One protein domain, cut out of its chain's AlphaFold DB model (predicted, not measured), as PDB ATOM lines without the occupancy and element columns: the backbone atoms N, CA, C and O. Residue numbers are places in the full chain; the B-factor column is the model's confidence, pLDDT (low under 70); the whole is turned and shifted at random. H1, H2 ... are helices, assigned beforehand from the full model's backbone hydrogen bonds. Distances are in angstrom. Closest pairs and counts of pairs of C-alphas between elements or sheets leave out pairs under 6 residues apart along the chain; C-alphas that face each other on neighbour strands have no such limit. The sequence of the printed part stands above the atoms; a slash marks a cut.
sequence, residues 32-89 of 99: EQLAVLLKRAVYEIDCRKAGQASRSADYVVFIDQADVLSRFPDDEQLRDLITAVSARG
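What this domain is: This is residues 32 to 89 of the 99 residues of an uncharacterized protein of Kitasatospora kifunensis (UniProt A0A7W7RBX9). The long helix H1 and the shorter H3 lie side by side, running the same way; between them in the chain, a long loop folds back alongside H1 from its end to the short helix H2. The printed part has 58 residues with three named helices, in the order H1, H2, H3, and no named strand: all helix. It is only just compact, close to loose, with a radius of gyration of the C-alphas of 12.1 A, and spans 36 by 17 by 17 A.

How they stand to each other: H1, residues 32 to 49, touches H3, residues 76 to 87, with its residues 34 to 42 alone. Their closest C-alphas, of Ala 35 and Leu 78, are 5.8 A apart, at a shallow tilt of 29 degrees. H2, residues 65 to 71, and H3 form a helical hairpin, opposite ways at a shallow tilt of 7 degrees. They only just touch, with 3 pairs of C-alphas within 8 A, through residues 78 to 82 alone of H3; the closest are Leu 69 and Arg 79, 7.1 A. H1 and H2 are only just apart, closest 8.5 A. Every O i to N i+4 pair is within hydrogen-bond range in H1, H2 and H3.

Where its parts are: H1 measures 25.6 A from C-alpha 32 at (112.874, 122.546, 84.482); H2 measures 9.9 A; H3 measures 16.2 A to C-alpha 87 at (111.523, 102.006, 88.946).

The domain as a whole: The C-alphas farthest apart, of Arg 55 and Asp 74, are 37.2 A apart. The printed part has no cut. The link of residues 50 to 64 is long; H2 to H3 is tight. Mean pLDDT of the printed part is 70.4, under 70 at residues 48, 51 to 68, 86 and 88 to 89.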
ATOM      1  N   GLU A  32     111.455 122.702  84.799       78.06
ATOM      2  CA  GLU A  32     112.874 122.546  84.482       78.06
ATOM      3  C   GLU A  32     113.730 122.300  85.736       78.06
ATOM      4  O   GLU A  32     114.596 121.423  85.740       78.06
ATOM      5  N   GLN A  33     113.455 123.011  86.835       75.12
ATOM      6  CA  GLN A  33     114.149 122.802  88.109       75.12
ATOM      7  C   GLN A  33     113.894 121.394  88.659       75.12
ATOM      8  O   GLN A  33     114.827 120.719  89.099       75.12
ATOM      9  N   LEU A  34     112.649 120.919  88.577       74.06
ATOM     10  CA  LEU A  34     112.288 119.555  88.962       74.06
ATOM     11  C   LEU A  34     112.949 118.512  88.051       74.06
ATOM     12  O   LEU A  34     113.474 117.512  88.545       74.06
ATOM     13  N   ALA A  35     113.005 118.762  86.744       79.94
ATOM     14  CA  ALA A  35     113.645 117.872  85.785       79.94
ATOM     15  C   ALA A  35     115.155 117.756  86.040       79.94
ATOM     16  O   ALA A  35     115.703 116.655  85.995       79.94
ATOM     17  N   VAL A  36     115.839 118.860  86.361       80.38
ATOM     18  CA  VAL A  36     117.262 118.852  86.740       80.38
ATOM     19  C   VAL A  36     117.490 118.027  88.011       80.38
ATOM     20  O   VAL A  36     118.419 117.217  88.055       80.38
ATOM     21  N   LEU A  37     116.631 118.182  89.023       75.06
ATOM     22  CA  LEU A  37     116.711 117.411  90.267       75.06
ATOM     23  C   LEU A  37     116.508 115.912  90.023       75.06
ATOM     24  O   LEU A  37     117.298 115.098  90.498       75.06
ATOM     25  N   LEU A  38     115.493 115.541  89.243       76.19
ATOM     26  CA  LEU A  38     115.216 114.142  88.927       76.19
ATOM     27  C   LEU A  38     116.308 113.514  88.050       76.19
ATOM     28  O   LEU A  38     116.728 112.391  88.319       76.19
ATOM     29  N   LYS A  39     116.832 114.234  87.048       78.44
ATOM     30  CA  LYS A  39     117.976 113.776  86.234       78.44
ATOM     31  C   LYS A  39     119.195 113.499  87.104       78.44
ATOM     32  O   LYS A  39     119.856 112.475  86.939       78.44
ATOM     33  N   ARG A  40     119.473 114.382  88.066       74.81
ATOM     34  CA  ARG A  40     120.572 114.187  89.010       74.81
ATOM     35  C   ARG A  40     120.319 113.009  89.948       74.81
ATOM     36  O   ARG A  40     121.245 112.246  90.193       74.81
ATOM     37  N   ALA A  41     119.079 112.808  90.396       73.88
ATOM     38  CA  ALA A  41     118.702 111.618  91.154       73.88
ATOM     39  C   ALA A  41     119.005 110.337  90.373       73.88
ATOM     40  O   ALA A  41     119.686 109.461  90.895       73.88
ATOM     41  N   VAL A  42     118.566 110.252  89.113       76.31
ATOM     42  CA  VAL A  42     118.827 109.096  88.240       76.31
ATOM     43  C   VAL A  42     120.326 108.840  88.092       76.31
ATOM     44  O   VAL A  42     120.765 107.716  88.321       76.31
ATOM     45  N   TYR A  43     121.111 109.878  87.790       76.88
ATOM     46  CA  TYR A  43     122.564 109.767  87.652       76.88
ATOM     47  C   TYR A  43     123.229 109.197  88.912       76.88
ATOM     48  O   TYR A  43     124.022 108.265  88.832       76.88
ATOM     49  N   GLU A  44     122.874 109.711  90.090       72.75
ATOM     50  CA  GLU A  44     123.442 109.236  91.354       72.75
ATOM     51  C   GLU A  44     123.014 107.788  91.661       72.75
ATOM     52  O   GLU A  44     123.814 107.013  92.197       72.75
ATOM     53  N   ILE A  45     121.780 107.386  91.300       72.31
ATOM     54  CA  ILE A  45     121.342 105.984  91.431       72.31
ATOM     55  C   ILE A  45     122.219 105.095  90.544       72.31
ATOM     56  O   ILE A  45     122.706 104.059  91.002       72.31
ATOM     57  N   ASP A  46     122.432 105.502  89.295       75.31
ATOM     58  CA  ASP A  46     123.186 104.729  88.311       75.31
ATOM     59  C   ASP A  46     124.677 104.631  88.706       75.31
ATOM     60  O   ASP A  46     125.239 103.534  88.692       75.31
ATOM     61  N   CYS A  47     125.296 105.715  89.191       72.81
ATOM     62  CA  CYS A  47     126.662 105.691  89.733       72.81
ATOM     63  C   CYS A  47     126.805 104.753  90.941       72.81
ATOM     64  O   CYS A  47     127.769 103.985  91.018       72.81
ATOM     65  N   ARG A  48     125.843 104.761  91.878       67.88
ATOM     66  CA  ARG A  48     125.857 103.824  93.016       67.88
ATOM     67  C   ARG A  48     125.679 102.377  92.569       67.88
ATOM     68  O   ARG A  48     126.411 101.514  93.051       67.88
ATOM     69  N   LYS A  49     124.755 102.102  91.641       70.25
ATOM     70  CA  LYS A  49     124.561 100.757  91.068       70.25
ATOM     71  C   LYS A  49     125.815 100.248  90.360       70.25
ATOM     72  O   LYS A  49     126.117  99.064  90.454       70.25
ATOM     73  N   ALA A  50     126.571 101.136  89.721       73.94
ATOM     74  CA  ALA A  50     127.848 100.817  89.090       73.94
ATOM     75  C   ALA A  50     129.008 100.603  90.087       73.94
ATOM     76  O   ALA A  50     130.145 100.403  89.662       73.94
ATOM     77  N   GLY A  51     128.773 100.685  91.404       67.50
ATOM     78  CA  GLY A  51     129.826 100.584  92.422       67.50
ATOM     79  C   GLY A  51     130.761 101.798  92.468       67.50
ATOM     80  O   GLY A  51     131.713 101.817  93.246       67.50
ATOM     81  N   GLN A  52     130.471 102.845  91.689       65.50
ATOM     82  CA  GLN A  52     131.190 104.117  91.681       65.50
ATOM     83  C   GLN A  52     130.661 105.018  92.796       65.50
ATOM     84  O   GLN A  52     130.261 106.158  92.562       65.50
ATOM     85  N   ALA A  53     130.598 104.483  94.018       55.56
ATOM     86  CA  ALA A  53     130.078 105.204  95.165       55.56
ATOM     87  C   ALA A  53     130.869 106.506  95.345       55.56
ATOM     88  O   ALA A  53     132.012 106.501  95.808       55.56
ATOM     89  N   SER A  54     130.251 107.632  94.978       52.50
ATOM     90  CA  SER A  54     130.724 108.950  95.377       52.50
ATOM     91  C   SER A  54     130.793 108.934  96.902       52.50
ATOM     92  O   SER A  54     129.769 108.805  97.574       52.50
ATOM     93  N   ARG A  55     132.011 108.981  97.453       47.38
ATOM     94  CA  ARG A  55     132.315 108.789  98.885       47.38
ATOM     95  C   ARG A  55     131.645 109.807  99.825       47.38
ATOM     96  O   ARG A  55     131.891 109.747 101.024       47.38
ATOM     97  N   SER A  56     130.821 110.730  99.325       45.00
ATOM     98  CA  SER A  56     130.557 111.977 100.048       45.00
ATOM     99  C   SER A  56     129.120 112.504 100.029       45.00
ATOM    100  O   SER A  56     128.897 113.563 100.608       45.00
ATOM    101  N   ALA A  57     128.125 111.839  99.428       47.56
ATOM    102  CA  ALA A  57     126.758 112.369  99.494       47.56
ATOM    103  C   ALA A  57     125.670 111.290  99.505       47.56
ATOM    104  O   ALA A  57     125.462 110.552  98.540       47.56
ATOM    105  N   ASP A  58     124.910 111.254 100.598       51.25
ATOM    106  CA  ASP A  58     123.572 110.677 100.608       51.25
ATOM    107  C   ASP A  58     122.616 111.625  99.887       51.25
ATOM    108  O   ASP A  58     122.195 112.654 100.421       51.25
ATOM    109  N   TYR A  59     122.317 111.287  98.630       53.56
ATOM    110  CA  TYR A  59     121.394 112.039  97.790       53.56
ATOM    111  C   TYR A  59     119.954 111.615  98.108       53.56
ATOM    112  O   TYR A  59     119.515 110.514  97.784       53.56
ATOM    113  N   VAL A  60     119.234 112.490  98.806       52.72
ATOM    114  CA  VAL A  60     117.840 112.285  99.211       52.72
ATOM    115  C   VAL A  60     117.014 113.407  98.608       52.72
ATOM    116  O   VAL A  60     117.202 114.568  98.972       52.72
ATOM    117  N   VAL A  61     116.109 113.047  97.704       59.59
ATOM    118  CA  VAL A  61     115.141 113.958  97.092       59.59
ATOM    119  C   VAL A  61     113.759 113.615  97.630       59.59
ATOM    120  O   VAL A  61     113.346 112.458  97.559       59.59
ATOM    121  N   PHE A  62     113.069 114.620  98.170       56.28
ATOM    122  CA  PHE A  62     111.671 114.529  98.583       56.28
ATOM    123  C   PHE A  62     110.817 115.197  97.509       56.28
ATOM    124  O   PHE A  62     110.869 116.415  97.343       56.28
ATOM    125  N   ILE A  63     110.072 114.388  96.762       63.41
ATOM    126  CA  ILE A  63     109.102 114.838  95.761       63.41
ATOM    127  C   ILE A  63     107.775 114.153  96.076       63.41
ATOM    128  O   ILE A  63     107.741 112.930  96.228       63.41
ATOM    129  N   ASP A  64     106.694 114.929  96.141       65.00
ATOM    130  CA  ASP A  64     105.346 114.379  96.060       65.00
ATOM    131  C   ASP A  64     104.989 114.210  94.579       65.00
ATOM    132  O   ASP A  64     104.812 115.176  93.836       65.00
ATOM    133  N   GLN A  65     104.931 112.955  94.137       65.88
ATOM    134  CA  GLN A  65     104.595 112.611  92.761       65.88
ATOM    135  C   GLN A  65     103.214 113.139  92.354       65.88
ATOM    136  O   GLN A  65     103.051 113.577  91.218       65.88
ATOM    137  N   ALA A  66     102.227 113.100  93.251       63.09
ATOM    138  CA  ALA A  66     100.882 113.567  92.943       63.09
ATOM    139  C   ALA A  66     100.851 115.094  92.781       63.09
ATOM    140  O   ALA A  66     100.198 115.588  91.869       63.09
ATOM    141  N   ASP A  67     101.604 115.826  93.608       68.06
ATOM    142  CA  ASP A  67     101.746 117.283  93.488       68.06
ATOM    143  C   ASP A  67     102.443 117.675  92.176       68.06
ATOM    144  O   ASP A  67     101.929 118.510  91.435       68.06
ATOM    145  N   VAL A  68     103.557 117.025  91.820       69.25
ATOM    146  CA  VAL A  68     104.274 117.339  90.570       69.25
ATOM    147  C   VAL A  68     103.432 117.012  89.339       69.25
ATOM    148  O   VAL A  68     103.332 117.843  88.439       69.25
ATOM    149  N   LEU A  69     102.779 115.846  89.309       71.31
ATOM    150  CA  LEU A  69     101.890 115.474  88.203       71.31
ATOM    151  C   LEU A  69     100.640 116.364  88.135       71.31
ATOM    152  O   LEU A  69     100.119 116.582  87.047       71.31
ATOM    153  N   SER A  70     100.173 116.901  89.265       73.25
ATOM    154  CA  SER A  70      99.071 117.867  89.285       73.25
ATOM    155  C   SER A  70      99.493 119.258  88.811       73.25
ATOM    156  O   SER A  70      98.672 119.964  88.233       73.25
ATOM    157  N   ARG A  71     100.733 119.685  89.081       75.50
ATOM    158  CA  ARG A  71     101.247 121.005  88.673       75.50
ATOM    159  C   ARG A  71     101.694 121.043  87.219       75.50
ATOM    160  O   ARG A  71     101.578 122.083  86.578       75.50
ATOM    161  N   PHE A  72     102.199 119.922  86.714       82.44
ATOM    162  CA  PHE A  72     102.733 119.790  85.361       82.44
ATOM    163  C   PHE A  72     102.109 118.570  84.662       82.44
ATOM    164  O   PHE A  72     102.808 117.598  84.374       82.44
ATOM    165  N   PRO A  73     100.783 118.584  84.414       78.81
ATOM    166  CA  PRO A  73     100.067 117.421  83.886       78.81
ATOM    167  C   PRO A  73     100.515 117.029  82.474       78.81
ATOM    168  O   PRO A  73     100.524 115.839  82.160       78.81
ATOM    169  N   ASP A  74     100.937 118.003  81.664       87.69
ATOM    170  CA  ASP A  74     101.341 117.809  80.266       87.69
ATOM    171  C   ASP A  74     102.861 117.642  80.085       87.69
ATOM    172  O   ASP A  74     103.345 117.506  78.962       87.69
ATOM    173  N   ASP A  75     103.641 117.646  81.172       83.81
ATOM    174  CA  ASP A  75     105.097 117.509  81.098       83.81
ATOM    175  C   ASP A  75     105.508 116.028  81.090       83.81
ATOM    176  O   ASP A  75     105.721 115.384  82.126       83.81
ATOM    177  N   GLU A  76     105.595 115.466  79.883       84.94
ATOM    178  CA  GLU A  76     106.010 114.076  79.658       84.94
ATOM    179  C   GLU A  76     107.418 113.798  80.198       84.94
ATOM    180  O   GLU A  76     107.657 112.745  80.790       84.94
ATOM    181  N   GLN A  77     108.335 114.767  80.093       83.56
ATOM    182  CA  GLN A  77     109.701 114.616  80.590       83.56
ATOM    183  C   GLN A  77     109.719 114.413  82.110       83.56
ATOM    184  O   GLN A  77     110.446 113.550  82.610       83.56
ATOM    185  N   LEU A  78     108.934 115.184  82.862       78.81
ATOM    186  CA  LEU A  78     108.809 115.002  84.305       78.81
ATOM    187  C   LEU A  78     108.189 113.654  84.658       78.81
ATOM    188  O   LEU A  78     108.675 112.982  85.573       78.81
ATOM    189  N   ARG A  79     107.159 113.226  83.925       80.31
ATOM    190  CA  ARG A  79     106.507 111.929  84.142       80.31
ATOM    191  C   ARG A  79     107.476 110.764  83.931       80.31
ATOM    192  O   ARG A  79     107.546 109.862  84.774       80.31
ATOM    193  N   ASP A  80     108.266 110.813  82.866       83.44
ATOM    194  CA  ASP A  80     109.282 109.807  82.564       83.44
ATOM    195  C   ASP A  80     110.371 109.770  83.632       83.44
ATOM    196  O   ASP A  80     110.770 108.700  84.091       83.44
ATOM    197  N   LEU A  81     110.822 110.938  84.090       80.00
ATOM    198  CA  LEU A  81     111.846 111.053  85.121       80.00
ATOM    199  C   LEU A  81     111.366 110.548  86.491       80.00
ATOM    200  O   LEU A  81     112.102 109.838  87.177       80.00
ATOM    201  N   ILE A  82     110.127 110.850  86.880       75.94
ATOM    202  CA  ILE A  82     109.500 110.317  88.099       75.94
ATOM    203  C   ILE A  82     109.401 108.790  88.024       75.94
ATOM    204  O   ILE A  82     109.740 108.091  88.986       75.94
ATOM    205  N   THR A  83     108.982 108.262  86.873       79.06
ATOM    206  CA  THR A  83     108.897 106.817  86.627       79.06
ATOM    207  C   THR A  83     110.281 106.173  86.691       79.06
ATOM    208  O   THR A  83     110.469 105.158  87.359       79.06
ATOM    209  N   ALA A  84     111.281 106.804  86.072       77.12
ATOM    210  CA  ALA A  84     112.669 106.365  86.051       77.12
ATOM    211  C   ALA A  84     113.292 106.300  87.452       77.12
ATOM    212  O   ALA A  84     114.035 105.356  87.736       77.12
ATOM    213  N   VAL A  85     112.998 107.273  88.315       71.44
ATOM    214  CA  VAL A  85     113.438 107.290  89.717       71.44
ATOM    215  C   VAL A  85     112.719 106.207  90.524       71.44
ATOM    216  O   VAL A  85     113.374 105.450  91.239       71.44
ATOM    217  N   SER A  86     111.401 106.065  90.356       69.44
ATOM    218  CA  SER A  86     110.585 105.073  91.078       69.44
ATOM    219  C   SER A  86     110.973 103.631  90.730       69.44
ATOM    220  O   SER A  86     111.175 102.804  91.618       69.44
ATOM    221  N   ALA A  87     111.156 103.333  89.440       71.00
ATOM    222  CA  ALA A  87     111.523 102.006  88.946       71.00
ATOM    223  C   ALA A  87     112.928 101.567  89.383       71.00
ATOM    224  O   ALA A  87     113.211 100.376  89.511       71.00
ATOM    225  N   ARG A  88     113.838 102.520  89.621       67.19
ATOM    226  CA  ARG A  88     115.213 102.217  90.035       67.19
ATOM    227  C   ARG A  88     115.337 101.860  91.519       67.19
ATOM    228  O   ARG A  88     116.406 101.363  91.892       67.19
ATOM    229  N   GLY A  89     114.263 102.014  92.296       53.59
ATOM    230  CA  GLY A  89     114.146 101.584  93.686       53.59
ATOM    231  C   GLY A  89     114.949 102.437  94.684       53.59
ATOM    232  O   GLY A  89     115.708 103.323  94.287       53.59
TER     233      GLY A  89